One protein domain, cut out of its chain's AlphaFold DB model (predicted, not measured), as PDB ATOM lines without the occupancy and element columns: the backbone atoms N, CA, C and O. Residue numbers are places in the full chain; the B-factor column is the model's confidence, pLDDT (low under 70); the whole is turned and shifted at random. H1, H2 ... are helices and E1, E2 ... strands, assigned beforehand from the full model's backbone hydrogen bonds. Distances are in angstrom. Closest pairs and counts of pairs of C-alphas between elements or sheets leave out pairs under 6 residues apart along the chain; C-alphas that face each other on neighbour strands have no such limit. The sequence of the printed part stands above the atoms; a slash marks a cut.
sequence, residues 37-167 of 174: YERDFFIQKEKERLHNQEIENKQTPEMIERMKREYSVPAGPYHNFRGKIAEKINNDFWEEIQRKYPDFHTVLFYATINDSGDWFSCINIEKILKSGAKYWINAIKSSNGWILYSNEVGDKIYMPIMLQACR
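AT A GLANCE: This is residues 37 to 167 of the 174 residues of an uncharacterized protein of Granulibacter bethesdensis (UniProt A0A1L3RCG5). A strongly twisted sheet of five antiparallel strands forms the core, with the long helix H3 over one face and the shorter helix H5 over the other. The first two helices, H1 and H2, make a wide V: H1 leads away from the sheet near the beginning of E4, H2 turns back, and H4 and H5 lie between this V and the sheet. The printed part has 131 residues, with five named helices and five named strands in the order H1 H2 E1 H3 E2 E3 E4 E5 H4 H5. The sheet runs E1 E2 E3 E4 E5, and the class is mixed, helices and strands. The whole is compact, with a radius of gyration of the C-alphas of 15.6 A and spans of 46 by 36 by 25 A.

HOW THE PARTS SIT: H1, residues 37 to 57, only grazes the sheet with its residues 40 to 48; its closest C-alphas to E4, residues 134 to 142, are those of Phe 41 and Lys 134, 7.1 A apart. With residues 52 to 56 alone, H1 touches H4, residues 150 to 153, closest at the C-alphas of Ile 55 and Val 153, 6.6 A. H2, residues 61 to 70, is apart from H1 and not on the sheet. It only just touches H5, residues 155 to 165, with 3 pairs of C-alphas within 8 A, the closest those of Ile 64 and Ile 157 at 7.8 A; the two run the same way at a shallow tilt of 23 degrees. E1, residues 79 to 81, is an edge strand and the antiparallel neighbour of E2, residues 105 to 113, with N 79 and O 113 at 2.8 A. H3, residues 83 to 100, is on the sheet at a height over the sheet of 8.2 A, its closest C-alphas to E2 being Ala 86 and Ala 111, 6.2 A. It runs slantwise to the strands, at 44 degrees on the local plane to E3, residues 119 to 128. E2, which bends by 52 degrees at residue 108, begins a meander, E2 E3 E4 E5, each strand the antiparallel neighbour of the one before. In the hairpin of E2 and E3, N 112 and O 120 are 2.8 A apart; in that of E3 and E4, N 121 and O 141 are 2.8 A apart; in that of E4 and E5, residues 147 to 149, N 148 and O 140 are 2.8 A apart. H4 only grazes the sheet, with residues 150 to 152. H5 is on the sheet at a height of 9.7 A, on the opposite face from H3, which gives three layers, helices on both faces of a sheet; its C-alpha 165 is 6.1 A from that of Phe 120 in E3, their closest pair. Every O i to N i+4 pair is within hydrogen-bond range in H1, H2 and H3; in H5 it is 5 of 7, and H4 is too short for such a pair.

IN THESE COORDINATES: H1, residues 37 to 57, begins with C-alpha 37 at (4.959, 5.649, -52.281) and is 30.1 A long. H2, residues 61 to 70, is 14.2 A long. After E1, residues 79 to 81, comes H3, residues 83 to 100, 26.1 A. E2, residues 105 to 113, measures 24.2 A; E3, residues 119 to 128, 29.9 A, from C-alpha 119 at (-5.542, 0.155, -16.011); E4, residues 134 to 142, 26.3 A. E5, residues 147 to 149, and H4, residues 150 to 153, are brief. H5, residues 155 to 165, is 14.7 A long and ends with C-alpha 165 at (-3.033, 6.775, -19.751).

THE WHOLE: The two C-alphas farthest apart, those of Arg 39 and Ser 116, are 46.7 A apart. The printed part has no cut. No link is long; H2 to E1, with 8 residues between, is short, and the others are tight. The mean pLDDT of the printed part is 94.5, and no printed residue is under 70.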
ATOM      1  N   TYR A  37       5.283   5.986 -53.665       83.44
ATOM      2  CA  TYR A  37       4.959   5.649 -52.281       83.44
ATOM      3  C   TYR A  37       5.077   6.860 -51.347       83.44
ATOM      4  O   TYR A  37       4.160   7.120 -50.572       83.44
ATOM      5  N   GLU A  38       6.158   7.638 -51.445       85.69
ATOM      6  CA  GLU A  38       6.361   8.847 -50.635       85.69
ATOM      7  C   GLU A  38       5.264   9.888 -50.876       85.69
ATOM      8  O   GLU A  38       4.704  10.448 -49.929       85.69
ATOM      9  N   ARG A  39       4.905  10.110 -52.146       88.62
ATOM     10  CA  ARG A  39       3.810  11.011 -52.519       88.62
ATOM     11  C   ARG A  39       2.481  10.541 -51.943       88.62
ATOM     12  O   ARG A  39       1.757  11.339 -51.346       88.62
ATOM     13  N   ASP A  40       2.158   9.264 -52.116       87.12
ATOM     14  CA  ASP A  40       0.907   8.692 -51.627       87.12
ATOM     15  C   ASP A  40       0.848   8.736 -50.098       87.12
ATOM     16  O   ASP A  40      -0.185   9.103 -49.538       87.12
ATOM     17  N   PHE A  41       1.958   8.451 -49.415       87.44
ATOM     18  CA  PHE A  41       2.080   8.582 -47.965       87.44
ATOM     19  C   PHE A  41       1.806  10.016 -47.497       87.44
ATOM     20  O   PHE A  41       0.992  10.220 -46.594       87.44
ATOM     21  N   PHE A  42       2.418  11.017 -48.138       90.06
ATOM     22  CA  PHE A  42       2.200  12.423 -47.797       90.06
ATOM     23  C   PHE A  42       0.743  12.851 -48.013       90.06
ATOM     24  O   PHE A  42       0.147  13.491 -47.147       90.06
ATOM     25  N   ILE A  43       0.134  12.446 -49.132       91.69
ATOM     26  CA  ILE A  43      -1.280  12.726 -49.415       91.69
ATOM     27  C   ILE A  43      -2.184  12.124 -48.335       91.69
ATOM     28  O   ILE A  43      -3.138  12.776 -47.911       91.69
ATOM     29  N   GLN A  44      -1.915  10.896 -47.883       90.44
ATOM     30  CA  GLN A  44      -2.715  10.303 -46.811       90.44
ATOM     31  C   GLN A  44      -2.514  11.012 -45.478       90.44
ATOM     32  O   GLN A  44      -3.500  11.279 -44.795       90.44
ATOM     33  N   LYS A  45      -1.282  11.397 -45.134       88.44
ATOM     34  CA  LYS A  45      -1.021  12.182 -43.922       88.44
ATOM     35  C   LYS A  45      -1.751  13.519 -43.928       88.44
ATOM     36  O   LYS A  45      -2.313  13.914 -42.910       88.44
ATOM     37  N   GLU A  46      -1.810  14.183 -45.075       93.31
ATOM     38  CA  GLU A  46      -2.562  15.427 -45.209       93.31
ATOM     39  C   GLU A  46      -4.076  15.206 -45.081       93.31
ATOM     40  O   GLU A  46      -4.763  15.987 -44.423       93.31
ATOM     41  N   LYS A  47      -4.609  14.109 -45.633       91.62
ATOM     42  CA  LYS A  47      -6.017  13.731 -45.435       91.62
ATOM     43  C   LYS A  47      -6.337  13.435 -43.972       91.62
ATOM     44  O   LYS A  47      -7.363  13.900 -43.489       91.62
ATOM     45  N   GLU A  48      -5.468  12.709 -43.269       90.00
ATOM     46  CA  GLU A  48      -5.592  12.459 -41.825       90.00
ATOM     47  C   GLU A  48      -5.631  13.781 -41.047       90.00
ATOM     48  O   GLU A  48      -6.524  14.000 -40.230       90.00
ATOM     49  N   ARG A  49      -4.716  14.707 -41.362       91.38
ATOM     50  CA  ARG A  49      -4.652  16.031 -40.735       91.38
ATOM     51  C   ARG A  49      -5.931  16.841 -40.966       91.38
ATOM     52  O   ARG A  49      -6.456  17.433 -40.025       91.38
ATOM     53  N   LEU A  50      -6.428  16.882 -42.202       93.69
ATOM     54  CA  LEU A  50      -7.658  17.597 -42.553       93.69
ATOM     55  C   LEU A  50      -8.891  16.977 -41.887       93.69
ATOM     56  O   LEU A  50      -9.737  17.710 -41.382       93.69
ATOM     57  N   HIS A  51      -8.965  15.646 -41.824       92.25
ATOM     58  CA  HIS A  51     -10.023  14.925 -41.113       92.25
ATOM     59  C   HIS A  51     -10.023  15.252 -39.615       92.25
ATOM     60  O   HIS A  51     -11.066  15.591 -39.055       92.25
ATOM     61  N   ASN A  52      -8.850  15.253 -38.974       92.94
ATOM     62  CA  ASN A  52      -8.723  15.648 -37.567       92.94
ATOM     63  C   ASN A  52      -9.163  17.100 -37.348       92.94
ATOM     64  O   ASN A  52      -9.899  17.385 -36.407       92.94
ATOM     65  N   GLN A  53      -8.790  18.015 -38.248       94.44
ATOM     66  CA  GLN A  53      -9.265  19.399 -38.188       94.44
ATOM     67  C   GLN A  53     -10.779  19.507 -38.347       94.44
ATOM     68  O   GLN A  53     -11.406  20.300 -37.650       94.44
ATOM     69  N   GLU A  54     -11.384  18.725 -39.236       95.81
ATOM     70  CA  GLU A  54     -12.833  18.720 -39.416       95.81
ATOM     71  C   GLU A  54     -13.560  18.261 -38.144       95.81
ATOM     72  O   GLU A  54     -14.553  18.879 -37.757       95.81
ATOM     73  N   ILE A  55     -13.057  17.220 -37.476       94.75
ATOM     74  CA  ILE A  55     -13.589  16.764 -36.187       94.75
ATOM     75  C   ILE A  55     -13.471  17.871 -35.147       94.75
ATOM     76  O   ILE A  55     -14.469  18.253 -34.538       94.75
ATOM     77  N   GLU A  56     -12.270  18.416 -34.966       94.25
ATOM     78  CA  GLU A  56     -11.998  19.438 -33.955       94.25
ATOM     79  C   GLU A  56     -12.823  20.710 -34.178       94.25
ATOM     80  O   GLU A  56     -13.319  21.299 -33.222       94.25
ATOM     81  N   ASN A  57     -13.038  21.116 -35.432       94.38
ATOM     82  CA  ASN A  57     -13.841  22.294 -35.766       94.38
ATOM     83  C   ASN A  57     -15.333  22.120 -35.435       94.38
ATOM     84  O   ASN A  57     -16.040  23.114 -35.274       94.38
ATOM     85  N   LYS A  58     -15.824  20.878 -35.333       94.88
ATOM     86  CA  LYS A  58     -17.210  20.569 -34.942       94.88
ATOM     87  C   LYS A  58     -17.396  20.490 -33.425       94.88
ATOM     88  O   LYS A  58     -18.532  20.399 -32.963       94.88
ATOM     89  N   GLN A  59     -16.318  20.505 -32.642       93.69
ATOM     90  CA  GLN A  59     -16.387  20.363 -31.191       93.69
ATOM     91  C   GLN A  59     -16.707  21.700 -30.521       93.69
ATOM     92  O   GLN A  59     -15.939  22.658 -30.590       93.69
ATOM     93  N   THR A  60     -17.836  21.755 -29.815       94.69
ATOM     94  CA  THR A  60     -18.155  22.897 -28.952       94.69
ATOM     95  C   THR A  60     -17.414  22.791 -27.613       94.69
ATOM     96  O   THR A  60     -17.062  21.684 -27.188       94.69
ATOM     97  N   PRO A  61     -17.222  23.905 -26.879       94.81
ATOM     98  CA  PRO A  61     -16.665  23.858 -25.526       94.81
ATOM     99  C   PRO A  61     -17.413  22.888 -24.595       94.81
ATOM    100  O   PRO A  61     -16.795  22.160 -23.826       94.81
ATOM    101  N   GLU A  62     -18.739  22.807 -24.705       96.62
ATOM    102  CA  GLU A  62     -19.566  21.898 -23.900       96.62
ATOM    103  C   GLU A  62     -19.341  20.423 -24.253       96.62
ATOM    104  O   GLU A  62     -19.344  19.569 -23.361       96.62
ATOM    105  N   MET A  63     -19.131  20.111 -25.537       94.81
ATOM    106  CA  MET A  63     -18.743  18.767 -25.976       94.81
ATOM    107  C   MET A  63     -17.366  18.399 -25.429       94.81
ATOM    108  O   MET A  63     -17.198  17.303 -24.904       94.81
ATOM    109  N   ILE A  64     -16.407  19.327 -25.488       93.38
ATOM    110  CA  ILE A  64     -15.054  19.130 -24.953       93.38
ATOM    111  C   ILE A  64     -15.101  18.843 -23.451       93.38
ATOM    112  O   ILE A  64     -14.518  17.862 -22.995       93.38
ATOM    113  N   GLU A  65     -15.836  19.642 -22.678       94.38
ATOM    114  CA  GLU A  65     -15.965  19.425 -21.234       94.38
ATOM    115  C   GLU A  65     -16.689  18.118 -20.894       94.38
ATOM    116  O   GLU A  65     -16.389  17.482 -19.885       94.38
ATOM    117  N   ARG A  66     -17.622  17.669 -21.740       95.25
ATOM    118  CA  ARG A  66     -18.237  16.346 -21.592       95.25
ATOM    119  C   ARG A  66     -17.232  15.228 -21.850       95.25
ATOM    120  O   ARG A  66     -17.128  14.340 -21.014       95.25
ATOM    121  N   MET A  67     -16.466  15.312 -22.938       94.50
ATOM    122  CA  MET A  67     -15.438  14.324 -23.272       94.50
ATOM    123  C   MET A  67     -14.349  14.250 -22.196       94.50
ATOM    124  O   MET A  67     -13.938  13.159 -21.833       94.50
ATOM    125  N   LYS A  68     -13.927  15.378 -21.611       91.44
ATOM    126  CA  LYS A  68     -12.971  15.382 -20.484       91.44
ATOM    127  C   LYS A  68     -13.496  14.655 -19.245       91.44
ATOM    128  O   LYS A  68     -12.711  14.068 -18.506       91.44
ATOM    129  N   ARG A  69     -14.808  14.723 -18.992       93.00
ATOM    130  CA  ARG A  69     -15.448  13.988 -17.891       93.00
ATOM    131  C   ARG A  69     -15.589  12.505 -18.207       93.00
ATOM    132  O   ARG A  69     -15.369  11.686 -17.326       93.00
ATOM    133  N   GLU A  70     -15.962  12.177 -19.440       95.44
ATOM    134  CA  GLU A  70     -16.127  10.796 -19.900       95.44
ATOM    135  C   GLU A  70     -14.790  10.049 -19.925       95.44
ATOM    136  O   GLU A  70     -14.666   8.981 -19.333       95.44
ATOM    137  N   TYR A  71     -13.769  10.650 -20.533       96.62
ATOM    138  CA  TYR A  71     -12.431  10.081 -20.681       96.62
ATOM    139  C   TYR A  71     -11.484  10.571 -19.585       96.62
ATOM    140  O   TYR A  71     -10.364  11.015 -19.845       96.62
ATOM    141  N   SER A  72     -11.961  10.536 -18.341       94.81
ATOM    142  CA  SER A  72     -11.145  10.898 -17.189       94.81
ATOM    143  C   SER A  72     -10.054   9.849 -16.962       94.81
ATOM    144  O   SER A  72     -10.327   8.646 -16.941       94.81
ATOM    145  N   VAL A  73      -8.819  10.321 -16.792       96.81
ATOM    146  CA  VAL A  73      -7.653   9.504 -16.452       96.81
ATOM    147  C   VAL A  73      -7.270   9.817 -15.004       96.81
ATOM    148  O   VAL A  73      -6.943  10.973 -14.713       96.81
ATOM    149  N   PRO A  74      -7.345   8.841 -14.082       95.50
ATOM    150  CA  PRO A  74      -6.866   9.013 -12.716       95.50
ATOM    151  C   PRO A  74      -5.384   9.408 -12.671       95.50
ATOM    152  O   PRO A  74      -4.619   9.153 -13.600       95.50
ATOM    153  N   ALA A  75      -4.964  10.062 -11.590       92.38
ATOM    154  CA  ALA A  75      -3.560  10.421 -11.426       92.38
ATOM    155  C   ALA A  75      -2.684   9.164 -11.263       92.38
ATOM    156  O   ALA A  75      -3.116   8.162 -10.692       92.38
ATOM    157  N   GLY A  76      -1.436   9.246 -11.722       86.00
ATOM    158  CA  GLY A  76      -0.437   8.195 -11.545       86.00
ATOM    159  C   GLY A  76       0.988   8.750 -11.588       86.00
ATOM    160  O   GLY A  76       1.203   9.903 -11.977       86.00
ATOM    161  N   PRO A  77       1.977   7.909 -11.281       94.62
ATOM    162  CA  PRO A  77       2.677   7.176 -12.312       94.62
ATOM    163  C   PRO A  77       1.836   5.996 -12.811       94.62
ATOM    164  O   PRO A  77       1.068   5.391 -12.066       94.62
ATOM    165  N   TYR A  78       1.963   5.710 -14.101       97.94
ATOM    166  CA  TYR A  78       1.473   4.479 -14.705       97.94
ATOM    167  C   TYR A  78       2.682   3.602 -15.021       97.94
ATOM    168  O   TYR A  78       3.703   4.100 -15.498       97.94
ATOM    169  N   HIS A  79       2.546   2.303 -14.801       97.81
ATOM    170  CA  HIS A  79       3.574   1.296 -15.042       97.81
ATOM    171  C   HIS A  79       3.179   0.419 -16.227       97.81
ATOM    172  O   HIS A  79       2.016   0.387 -16.633       97.81
ATOM    173  N   ASN A  80       4.128  -0.322 -16.794       98.00
ATOM    174  CA  ASN A  80       3.823  -1.329 -17.806       98.00
ATOM    175  C   ASN A  80       3.112  -2.508 -17.142       98.00
ATOM    176  O   ASN A  80       3.700  -3.175 -16.294       98.00
ATOM    177  N   PHE A  81       1.885  -2.806 -17.561       97.94
ATOM    178  CA  PHE A  81       1.128  -3.932 -17.024       97.94
ATOM    179  C   PHE A  81       1.306  -5.169 -17.907       97.94
ATOM    180  O   PHE A  81       1.070  -5.124 -19.119       97.94
ATOM    181  N   ARG A  82       1.764  -6.271 -17.313       96.69
ATOM    182  CA  ARG A  82       2.070  -7.539 -17.987       96.69
ATOM    183  C   ARG A  82       1.403  -8.710 -17.263       96.69
ATOM    184  O   ARG A  82       0.582  -8.522 -16.378       96.69
ATOM    185  N   GLY A  83       1.692  -9.928 -17.711       96.56
ATOM    186  CA  GLY A  83       1.108 -11.142 -17.151       96.56
ATOM    187  C   GLY A  83      -0.281 -11.469 -17.705       96.56
ATOM    188  O   GLY A  83      -0.818 -10.804 -18.594       96.56
ATOM    189  N   LYS A  84      -0.878 -12.539 -17.170       97.44
ATOM    190  CA  LYS A  84      -2.099 -13.152 -17.725       97.44
ATOM    191  C   LYS A  84      -3.311 -12.222 -17.708       97.44
ATOM    192  O   LYS A  84      -4.179 -12.329 -18.571       97.44
ATOM    193  N   ILE A  85      -3.396 -11.337 -16.712       96.19
ATOM    194  CA  ILE A  85      -4.509 -10.388 -16.595       96.19
ATOM    195  C   ILE A  85      -4.399  -9.332 -17.698       96.19
ATOM    196  O   ILE A  85      -5.373  -9.118 -18.419       96.19
ATOM    197  N   ALA A  86      -3.216  -8.741 -17.886       97.00
ATOM    198  CA  ALA A  86      -2.958  -7.796 -18.971       97.00
ATOM    199  C   ALA A  86      -3.179  -8.432 -20.353       97.00
ATOM    200  O   ALA A  86      -3.823  -7.831 -21.212       97.00
ATOM    201  N   GLU A  87      -2.713  -9.669 -20.561       97.00
ATOM    202  CA  GLU A  87      -2.950 -10.421 -21.800       97.00
ATOM    203  C   GLU A  87      -4.441 -10.615 -22.077       97.00
ATOM    204  O   GLU A  87      -4.889 -10.379 -23.196       97.00
ATOM    205  N   LYS A  88      -5.225 -11.000 -21.063       97.00
ATOM    206  CA  LYS A  88      -6.675 -11.154 -21.208       97.00
ATOM    207  C   LYS A  88      -7.348  -9.827 -21.560       97.00
ATOM    208  O   LYS A  88      -8.134  -9.788 -22.497       97.00
ATOM    209  N   ILE A  89      -7.029  -8.752 -20.835       96.69
ATOM    210  CA  ILE A  89      -7.561  -7.403 -21.094       96.69
ATOM    211  C   ILE A  89      -7.298  -6.990 -22.542       96.69
ATOM    212  O   ILE A  89      -8.200  -6.520 -23.238       96.69
ATOM    213  N   ASN A  90      -6.061  -7.189 -22.988       97.25
ATOM    214  CA  ASN A  90      -5.643  -6.869 -24.336       97.25
ATOM    215  C   ASN A  90      -6.398  -7.744 -25.352       97.25
ATOM    216  O   ASN A  90      -7.052  -7.222 -26.247       97.25
ATOM    217  N   ASN A  91      -6.415  -9.065 -25.204       96.94
ATOM    218  CA  ASN A  91      -7.120  -9.937 -26.148       96.94
ATOM    219  C   ASN A  91      -8.617  -9.599 -26.257       96.94
ATOM    220  O   ASN A  91      -9.113  -9.424 -27.371       96.94
ATOM    221  N   ASP A  92      -9.299  -9.393 -25.127       96.50
ATOM    222  CA  ASP A  92     -10.711  -8.991 -25.095       96.50
ATOM    223  C   ASP A  92     -10.925  -7.658 -25.843       96.50
ATOM    224  O   ASP A  92     -11.882  -7.491 -26.605       96.50
ATOM    225  N   PHE A  93     -10.022  -6.688 -25.657       97.81
ATOM    226  CA  PHE A  93     -10.100  -5.416 -26.372       97.81
ATOM    227  C   PHE A  93      -9.804  -5.572 -27.869       97.81
ATOM    228  O   PHE A  93     -10.492  -4.973 -28.694       97.81
ATOM    229  N   TRP A  94      -8.842  -6.407 -28.257       97.12
ATOM    230  CA  TRP A  94      -8.554  -6.662 -29.666       97.12
ATOM    231  C   TRP A  94      -9.745  -7.294 -30.394       97.12
ATOM    232  O   TRP A  94     -10.073  -6.863 -31.496       97.12
ATOM    233  N   GLU A  95     -10.468  -8.221 -29.765       96.62
ATOM    234  CA  GLU A  95     -11.701  -8.789 -30.330       96.62
ATOM    235  C   GLU A  95     -12.803  -7.733 -30.543       96.62
ATOM    236  O   GLU A  95     -13.568  -7.786 -31.512       96.62
ATOM    237  N   GLU A  96     -12.915  -6.746 -29.650       96.75
ATOM    238  CA  GLU A  96     -13.797  -5.587 -29.841       96.75
ATOM    239  C   GLU A  96     -13.346  -4.717 -31.020       96.75
ATOM    240  O   GLU A  96     -14.167  -4.323 -31.855       96.75
ATOM    241  N   ILE A  97     -12.042  -4.461 -31.130       97.44
ATOM    242  CA  ILE A  97     -11.464  -3.677 -32.223       97.44
ATOM    243  C   ILE A  97     -11.671  -4.365 -33.571       97.44
ATOM    244  O   ILE A  97     -12.119  -3.707 -34.505       97.44
ATOM    245  N   GLN A  98     -11.429  -5.672 -33.678       96.38
ATOM    246  CA  GLN A  98     -11.617  -6.426 -34.922       96.38
ATOM    247  C   GLN A  98     -13.069  -6.404 -35.404       96.38
ATOM    248  O   GLN A  98     -13.319  -6.356 -36.607       96.38
ATOM    249  N   ARG A  99     -14.042  -6.383 -34.485       96.81
ATOM    250  CA  ARG A  99     -15.461  -6.242 -34.848       96.81
ATOM    251  C   ARG A  99     -15.778  -4.868 -35.439       96.81
ATOM    252  O   ARG A  99     -16.577  -4.787 -36.368       96.81
ATOM    253  N   LYS A 100     -15.171  -3.799 -34.915       96.69
ATOM    254  CA  LYS A 100     -15.383  -2.423 -35.401       96.69
ATOM    255  C   LYS A 100     -14.562  -2.105 -36.657       96.69
ATOM    256  O   LYS A 100     -15.037  -1.392 -37.537       96.69
ATOM    257  N   TYR A 101     -13.353  -2.647 -36.745       96.88
ATOM    258  CA  TYR A 101     -12.356  -2.367 -37.775       96.88
ATOM    259  C   TYR A 101     -11.788  -3.671 -38.372       96.88
ATOM    260  O   TYR A 101     -10.606  -3.963 -38.197       96.88
ATOM    261  N   PRO A 102     -12.598  -4.455 -39.109       96.00
ATOM    262  CA  PRO A 102     -12.206  -5.791 -39.579       96.00
ATOM    263  C   PRO A 102     -11.050  -5.795 -40.590       96.00
ATOM    264  O   PRO A 102     -10.349  -6.793 -40.716       96.00
ATOM    265  N   ASP A 103     -10.828  -4.681 -41.293       95.88
ATOM    266  CA  ASP A 103      -9.747  -4.542 -42.282       95.88
ATOM    267  C   ASP A 103      -8.409  -4.086 -41.674       95.88
ATOM    268  O   ASP A 103      -7.450  -3.833 -42.409       95.88
ATOM    269  N   PHE A 104      -8.357  -3.879 -40.358       95.94
ATOM    270  CA  PHE A 104      -7.174  -3.380 -39.671       95.94
ATOM    271  C   PHE A 104      -6.442  -4.519 -38.968       95.94
ATOM    272  O   PHE A 104      -7.043  -5.493 -38.518       95.94
ATOM    273  N   HIS A 105      -5.131  -4.366 -38.832       94.12
ATOM    274  CA  HIS A 105      -4.290  -5.243 -38.025       94.12
ATOM    275  C   HIS A 105      -3.612  -4.439 -36.915       94.12
ATOM    276  O   HIS A 105      -3.426  -3.229 -37.034       94.12
ATOM    277  N   THR A 106      -3.267  -5.106 -35.817       93.81
ATOM    278  CA  THR A 106      -2.540  -4.482 -34.706       93.81
ATOM    279  C   THR A 106      -1.060  -4.303 -35.054       93.81
ATOM    280  O   THR A 106      -0.441  -5.208 -35.615       93.81
ATOM    281  N   VAL A 107      -0.496  -3.137 -34.733       91.94
ATOM    282  CA  VAL A 107       0.943  -2.840 -34.879       91.94
ATOM    283  C   VAL A 107       1.625  -2.773 -33.521       91.94
ATOM    284  O   VAL A 107       2.733  -3.277 -33.350       91.94
ATOM    285  N   LEU A 108       0.957  -2.165 -32.544       91.94
ATOM    286  CA  LEU A 108       1.434  -2.074 -31.174       91.94
ATOM    287  C   LEU A 108       0.262  -2.291 -30.234       91.94
ATOM    288  O   LEU A 108      -0.801  -1.694 -30.409       91.94
ATOM    289  N   PHE A 109       0.490  -3.118 -29.219       93.00
ATOM    290  CA  PHE A 109      -0.509  -3.398 -28.214       93.00
ATOM    291  C   PHE A 109       0.113  -3.647 -26.847       93.00
ATOM    292  O   PHE A 109       1.001  -4.489 -26.716       93.00
ATOM    293  N   TYR A 110      -0.331  -2.905 -25.839       96.38
ATOM    294  CA  TYR A 110       0.157  -3.033 -24.472       96.38
ATOM    295  C   TYR A 110      -0.861  -2.474 -23.476       96.38
ATOM    296  O   TYR A 110      -1.820  -1.806 -23.861       96.38
ATOM    297  N   ALA A 111      -0.642  -2.750 -22.191       98.19
ATOM    298  CA  ALA A 111      -1.445  -2.200 -21.111       98.19
ATOM    299  C   ALA A 111      -0.574  -1.451 -20.099       98.19
ATOM    300  O   ALA A 111       0.620  -1.731 -19.947       98.19
ATOM    301  N   THR A 112      -1.189  -0.510 -19.400       98.50
ATOM    302  CA  THR A 112      -0.612   0.225 -18.278       98.50
ATOM    303  C   THR A 112      -1.514   0.116 -17.057       98.50
ATOM    304  O   THR A 112      -2.710  -0.133 -17.198       98.50
ATOM    305  N   ILE A 113      -0.953   0.286 -15.861       98.25
ATOM    306  CA  ILE A 113      -1.697   0.264 -14.593       98.25
ATOM    307  C   ILE A 113      -1.059   1.221 -13.581       98.25
ATOM    308  O   ILE A 113       0.158   1.394 -13.606       98.25
ATOM    309  N   ASN A 114      -1.858   1.857 -12.725       97.38
ATOM    310  CA  ASN A 114      -1.366   2.634 -11.579       97.38
ATOM    311  C   ASN A 114      -1.493   1.837 -10.261       97.38
ATOM    312  O   ASN A 114      -2.133   0.787 -10.210       97.38
ATOM    313  N   ASP A 115      -0.961   2.383  -9.168       95.00
ATOM    314  CA  ASP A 115      -1.028   1.771  -7.826       95.00
ATOM    315  C   ASP A 115      -2.453   1.572  -7.283       95.00
ATOM    316  O   ASP A 115      -2.675   0.785  -6.362       95.00
ATOM    317  N   SER A 116      -3.433   2.295  -7.832       95.50
ATOM    318  CA  SER A 116      -4.846   2.172  -7.451       95.50
ATOM    319  C   SER A 116      -5.573   1.057  -8.212       95.50
ATOM    320  O   SER A 116      -6.728   0.762  -7.907       95.50
ATOM    321  N   GLY A 117      -4.906   0.413  -9.175       95.75
ATOM    322  CA  GLY A 117      -5.473  -0.645 -10.009       95.75
ATOM    323  C   GLY A 117      -6.232  -0.143 -11.240       95.75
ATOM    324  O   GLY A 117      -6.798  -0.958 -11.974       95.75
ATOM    325  N   ASP A 118      -6.234   1.167 -11.504       97.81
ATOM    326  CA  ASP A 118      -6.763   1.707 -12.751       97.81
ATOM    327  C   ASP A 118      -5.811   1.329 -13.881       97.81
ATOM    328  O   ASP A 118      -4.654   1.753 -13.909       97.81
ATOM    329  N   TRP A 119      -6.306   0.543 -14.832       97.75
ATOM    330  CA  TRP A 119      -5.542   0.155 -16.011       97.75
ATOM    331  C   TRP A 119      -6.092   0.771 -17.293       97.75
ATOM    332  O   TRP A 119      -7.283   1.097 -17.396       97.75
ATOM    333  N   PHE A 120      -5.211   0.869 -18.288       98.44
ATOM    334  CA  PHE A 120      -5.549   1.203 -19.664       98.44
ATOM    335  C   PHE A 120      -4.930   0.202 -20.626       98.44
ATOM    336  O   PHE A 120      -3.786  -0.202 -20.469       98.44
ATOM    337  N   SER A 121      -5.693  -0.184 -21.639       98.31
ATOM    338  CA  SER A 121      -5.219  -0.987 -22.759       98.31
ATOM    339  C   SER A 121      -5.093  -0.081 -23.979       98.31
ATOM    340  O   SER A 121      -6.061   0.569 -24.378       98.31
ATOM    341  N   CYS A 122      -3.889   0.006 -24.533       98.06
ATOM    342  CA  CYS A 122      -3.509   0.980 -25.546       98.06
ATOM    343  C   CYS A 122      -3.092   0.250 -26.818       98.06
ATOM    344  O   CYS A 122      -2.132  -0.525 -26.817       98.06
ATOM    345  N   ILE A 123      -3.816   0.504 -27.906       97.69
ATOM    346  CA  ILE A 123      -3.617  -0.183 -29.177       97.69
ATOM    347  C   ILE A 123      -3.440   0.807 -30.321       97.69
ATOM    348  O   ILE A 123      -4.138   1.816 -30.430       97.69
ATOM    349  N   ASN A 124      -2.506   0.489 -31.203       96.56
ATOM    350  CA  ASN A 124      -2.323   1.152 -32.478       96.56
ATOM    351  C   ASN A 124      -2.605   0.140 -33.590       96.56
ATOM    352  O   ASN A 124      -2.011  -0.941 -33.624       96.56
ATOM    353  N   ILE A 125      -3.537   0.491 -34.472       96.62
ATOM    354  CA  ILE A 125      -3.991  -0.361 -35.567       96.62
ATOM    355  C   ILE A 125      -3.734   0.305 -36.913       96.62
ATOM    356  O   ILE A 125      -3.848   1.524 -37.060       96.62
ATOM    357  N   GLU A 126      -3.417  -0.514 -37.909       95.25
ATOM    358  CA  GLU A 126      -3.049  -0.079 -39.251       95.25
ATOM    359  C   GLU A 126      -3.924  -0.755 -40.309       95.25
ATOM    360  O   GLU A 126      -4.216  -1.954 -40.253       95.25
ATOM    361  N   LYS A 127      -4.300   0.023 -41.325       95.06
ATOM    362  CA  LYS A 127      -4.820  -0.467 -42.601       95.06
ATOM    363  C   LYS A 127      -3.885  -0.035 -43.722       95.06
ATOM    364  O   LYS A 127      -3.604   1.152 -43.884       95.06
ATOM    365  N   ILE A 128      -3.453  -0.992 -44.539       91.00
ATOM    366  CA  ILE A 128      -2.707  -0.709 -45.769       91.00
ATOM    367  C   ILE A 128      -3.723  -0.406 -46.873       91.00
ATOM    368  O   ILE A 128      -4.591  -1.218 -47.192       91.00
ATOM    369  N   LEU A 129      -3.650   0.795 -47.437       89.50
ATOM    370  CA  LEU A 129      -4.530   1.237 -48.512       89.50
ATOM    371  C   LEU A 129      -4.081   0.656 -49.857       89.50
ATOM    372  O   LEU A 129      -2.945   0.225 -50.024       89.50
ATOM    373  N   LYS A 130      -4.955   0.722 -50.871       87.81
ATOM    374  CA  LYS A 130      -4.626   0.277 -52.239       87.81
ATOM    375  C   LYS A 130      -3.403   0.984 -52.837       87.81
ATOM    376  O   LYS A 130      -2.746   0.418 -53.698       87.81
ATOM    377  N   SER A 131      -3.106   2.203 -52.385       83.06
ATOM    378  CA  SER A 131      -1.915   2.957 -52.783       83.06
ATOM    379  C   SER A 131      -0.626   2.484 -52.091       83.06
ATOM    380  O   SER A 131       0.431   3.054 -52.318       83.06
ATOM    381  N   GLY A 132      -0.694   1.496 -51.194       83.81
ATOM    382  CA  GLY A 132       0.413   1.075 -50.330       83.81
ATOM    383  C   GLY A 132       0.612   1.964 -49.098       83.81
ATOM    384  O   GLY A 132       1.281   1.559 -48.153       83.81
ATOM    385  N   ALA A 133      -0.003   3.149 -49.067       85.94
ATOM    386  CA  ALA A 133       0.051   4.040 -47.916       85.94
ATOM    387  C   ALA A 133      -0.683   3.445 -46.703       85.94
ATOM    388  O   ALA A 133      -1.677   2.730 -46.841       85.94
ATOM    389  N   LYS A 134      -0.198   3.780 -45.509       87.44
ATOM    390  CA  LYS A 134      -0.700   3.275 -44.228       87.44
ATOM    391  C   LYS A 134      -1.653   4.282 -43.600       87.44
ATOM    392  O   LYS A 134      -1.309   5.459 -43.517       87.44
ATOM    393  N   TYR A 135      -2.809   3.809 -43.149       90.56
ATOM    394  CA  TYR A 135      -3.771   4.580 -42.369       90.56
ATOM    395  C   TYR A 135      -3.832   4.034 -40.946       90.56
ATOM    396  O   TYR A 135      -4.001   2.828 -40.752       90.56
ATOM    397  N   TRP A 136      -3.696   4.925 -39.968       91.75
ATOM    398  CA  TRP A 136      -3.516   4.557 -38.568       91.75
ATOM    399  C   TRP A 136      -4.695   5.021 -37.723       91.75
ATOM    400  O   TRP A 136      -5.146   6.160 -37.842       91.75
ATOM    401  N   ILE A 137      -5.147   4.161 -36.816       95.25
ATOM    402  CA  ILE A 137      -6.059   4.533 -35.735       95.25
ATOM    403  C   ILE A 137      -5.402   4.116 -34.427       95.25
ATOM    404  O   ILE A 137      -4.872   3.015 -34.307       95.25
ATOM    405  N   ASN A 138      -5.446   4.994 -33.434       96.06
ATOM    406  CA  ASN A 138      -5.091   4.628 -32.076       96.06
ATOM    407  C   ASN A 138      -6.365   4.507 -31.242       96.06
ATOM    408  O   ASN A 138      -7.303   5.287 -31.429       96.06
ATOM    409  N   ALA A 139      -6.395   3.542 -30.332       97.94
ATOM    410  CA  ALA A 139      -7.502   3.373 -29.411       97.94
ATOM    411  C   ALA A 139      -7.022   3.065 -27.991       97.94
ATOM    412  O   ALA A 139      -5.985   2.431 -27.788       97.94
ATOM    413  N   ILE A 140      -7.794   3.525 -27.011       98.50
ATOM    414  CA  ILE A 140      -7.515   3.345 -25.584       98.50
ATOM    415  C   ILE A 140      -8.779   2.811 -24.929       98.50
ATOM    416  O   ILE A 140      -9.830   3.432 -25.061       98.50
ATOM    417  N   LYS A 141      -8.681   1.694 -24.210       98.44
ATOM    418  CA  LYS A 141      -9.750   1.172 -23.354       98.44
ATOM    419  C   LYS A 141      -9.377   1.354 -21.894       98.44
ATOM    420  O   LYS A 141      -8.269   1.006 -21.498       98.44
ATOM    421  N   SER A 142     -10.306   1.870 -21.105       98.25
ATOM    422  CA  SER A 142     -10.140   2.025 -19.661       98.25
ATOM    423  C   SER A 142     -10.725   0.847 -18.889       98.25
ATOM    424  O   SER A 142     -11.744   0.276 -19.281       98.25
ATOM    425  N   SER A 143     -10.139   0.572 -17.726       97.31
ATOM    426  CA  SER A 143     -10.741  -0.216 -16.642       97.31
ATOM    427  C   SER A 143     -12.159   0.228 -16.261       97.31
ATOM    428  O   SER A 143     -12.979  -0.609 -15.889       97.31
ATOM    429  N   ASN A 144     -12.486   1.511 -16.450       95.38
ATOM    430  CA  ASN A 144     -13.815   2.080 -16.203       95.38
ATOM    431  C   ASN A 144     -14.789   1.927 -17.390       95.38
ATOM    432  O   ASN A 144     -15.893   2.467 -17.367       95.38
ATOM    433  N   GLY A 145     -14.403   1.182 -18.432       95.06
ATOM    434  CA  GLY A 145     -15.304   0.701 -19.483       95.06
ATOM    435  C   GLY A 145     -15.466   1.608 -20.704       95.06
ATOM    436  O   GLY A 145     -16.090   1.186 -21.676       95.06
ATOM    437  N   TRP A 146     -14.898   2.815 -20.708       97.50
ATOM    438  CA  TRP A 146     -14.898   3.661 -21.903       97.50
ATOM    439  C   TRP A 146     -13.811   3.241 -22.900       97.50
ATOM    440  O   TRP A 146     -12.766   2.701 -22.522       97.50
ATOM    441  N   ILE A 147     -14.059   3.522 -24.185       97.75
ATOM    442  CA  ILE A 147     -13.099   3.342 -25.276       97.75
ATOM    443  C   ILE A 147     -12.995   4.651 -26.055       97.75
ATOM    444  O   ILE A 147     -14.007   5.206 -26.478       97.75
ATOM    445  N   LEU A 148     -11.769   5.122 -26.259       97.62
ATOM    446  CA  LEU A 148     -11.454   6.338 -26.995       97.62
ATOM    447  C   LEU A 148     -10.759   5.991 -28.308       97.62
ATOM    448  O   LEU A 148      -9.764   5.271 -28.287       97.62
ATOM    449  N   TYR A 149     -11.227   6.544 -29.427       97.19
ATOM    450  CA  TYR A 149     -10.632   6.353 -30.752       97.19
ATOM    451  C   TYR A 149     -10.088   7.673 -31.304       97.19
ATOM    452  O   TYR A 149     -10.813   8.668 -31.372       97.19
ATOM    453  N   SER A 150      -8.830   7.695 -31.751       95.50
ATOM    454  CA  SER A 150      -8.179   8.925 -32.232       95.50
ATOM    455  C   SER A 150      -8.909   9.565 -33.418       95.50
ATOM    456  O   SER A 150      -9.027  10.785 -33.492       95.50
ATOM    457  N   ASN A 151      -9.461   8.747 -34.316       94.12
ATOM    458  CA  ASN A 151     -10.190   9.188 -35.506       94.12
ATOM    459  C   ASN A 151     -11.628   9.666 -35.229       94.12
ATOM    460  O   ASN A 151     -12.309  10.044 -36.181       94.12
ATOM    461  N   GLU A 152     -12.097   9.629 -33.978       94.62
ATOM    462  CA  GLU A 152     -13.436  10.089 -33.577       94.62
ATOM    463  C   GLU A 152     -13.391  11.397 -32.780       94.62
ATOM    464  O   GLU A 152     -14.308  12.211 -32.882       94.62
ATOM    465  N   VAL A 153     -12.316  11.626 -32.017       93.75
ATOM    466  CA  VAL A 153     -12.188  12.797 -31.130       93.75
ATOM    467  C   VAL A 153     -11.126  13.809 -31.566       93.75
ATOM    468  O   VAL A 153     -11.075  14.906 -31.009       93.75
ATOM    469  N   GLY A 154     -10.290  13.478 -32.552       91.56
ATOM    470  CA  GLY A 154      -9.192  14.339 -32.991       91.56
ATOM    471  C   GLY A 154      -8.041  14.433 -31.980       91.56
ATOM    472  O   GLY A 154      -8.133  13.997 -30.826       91.56
ATOM    473  N   ASP A 155      -6.927  15.018 -32.415       91.62
ATOM    474  CA  ASP A 155      -5.661  14.957 -31.678       91.62
ATOM    475  C   ASP A 155      -5.661  15.843 -30.430       91.62
ATOM    476  O   ASP A 155      -5.060  15.472 -29.420       91.62
ATOM    477  N   LYS A 156      -6.370  16.982 -30.449       90.94
ATOM    478  CA  LYS A 156      -6.467  17.880 -29.282       90.94
ATOM    479  C   LYS A 156      -7.035  17.212 -28.032       90.94
ATOM    480  O   LYS A 156      -6.668  17.605 -26.927       90.94
ATOM    481  N   ILE A 157      -7.927  16.235 -28.196       93.62
ATOM    482  CA  ILE A 157      -8.501  15.462 -27.086       93.62
ATOM    483  C   ILE A 157      -7.732  14.159 -26.892       93.62
ATOM    484  O   ILE A 157      -7.383  13.817 -25.763       93.62
ATOM    485  N   TYR A 158      -7.426  13.456 -27.983       95.75
ATOM    486  CA  TYR A 158      -6.781  12.153 -27.920       95.75
ATOM    487  C   TYR A 158      -5.375  12.207 -27.306       95.75
ATOM    488  O   TYR A 158      -5.062  11.431 -26.405       95.75
ATOM    489  N   MET A 159      -4.523  13.128 -27.770       95.19
ATOM    490  CA  MET A 159      -3.105  13.142 -27.399       95.19
ATOM    491  C   MET A 159      -2.867  13.382 -25.903       95.19
ATOM    492  O   MET A 159      -2.066  12.644 -25.326       95.19
ATOM    493  N   PRO A 160      -3.545  14.334 -25.229       95.38
ATOM    494  CA  PRO A 160      -3.409  14.492 -23.783       95.38
ATOM    495  C   PRO A 160      -3.794  13.236 -22.994       95.38
ATOM    496  O   PRO A 160      -3.085  12.876 -22.058       95.38
ATOM    497  N   ILE A 161      -4.877  12.558 -23.386       96.69
ATOM    498  CA  ILE A 161      -5.348  11.338 -22.718       96.69
ATOM    499  C   ILE A 161      -4.350  10.203 -22.940       96.69
ATOM    500  O   ILE A 161      -3.943   9.554 -21.983       96.69
ATOM    501  N   MET A 162      -3.890  10.011 -24.177       96.00
ATOM    502  CA  MET A 162      -2.881   9.006 -24.510       96.00
ATOM    503  C   MET A 162      -1.593   9.203 -23.704       96.00
ATOM    504  O   MET A 162      -1.072   8.246 -23.139       96.00
ATOM    505  N   LEU A 163      -1.107  10.441 -23.584       95.31
ATOM    506  CA  LEU A 163       0.108  10.741 -22.825       95.31
ATOM    507  C   LEU A 163      -0.026  10.484 -21.321       95.31
ATOM    508  O   LEU A 163       0.994  10.263 -20.674       95.31
ATOM    509  N   GLN A 164      -1.237  10.542 -20.766       95.69
ATOM    510  CA  GLN A 164      -1.485  10.261 -19.350       95.69
ATOM    511  C   GLN A 164      -1.736   8.772 -19.107       95.69
ATOM    512  O   GLN A 164      -1.130   8.188 -18.220       95.69
ATOM    513  N   ALA A 165      -2.597   8.156 -19.917       96.38
ATOM    514  CA  ALA A 165      -3.033   6.775 -19.751       96.38
ATOM    515  C   ALA A 165      -1.996   5.761 -20.251       96.38
ATOM    516  O   ALA A 165      -1.740   4.758 -19.597       96.38
ATOM    517  N   CYS A 166      -1.389   6.004 -21.413       96.38
ATOM    518  CA  CYS A 166      -0.584   5.014 -22.136       96.38
ATOM    519  C   CYS A 166       0.927   5.213 -21.985       96.38
ATOM    520  O   CYS A 166       1.707   4.460 -22.571       96.38
ATOM    521  N   ARG A 167       1.369   6.233 -21.244       94.50
ATOM    522  CA  ARG A 167       2.791   6.472 -21.000       94.50
ATOM    523  C   ARG A 167       3.198   5.843 -19.675       94.50
ATOM    524  O   ARG A 167       2.891   6.383 -18.619       94.50
TER     525      ARG A 167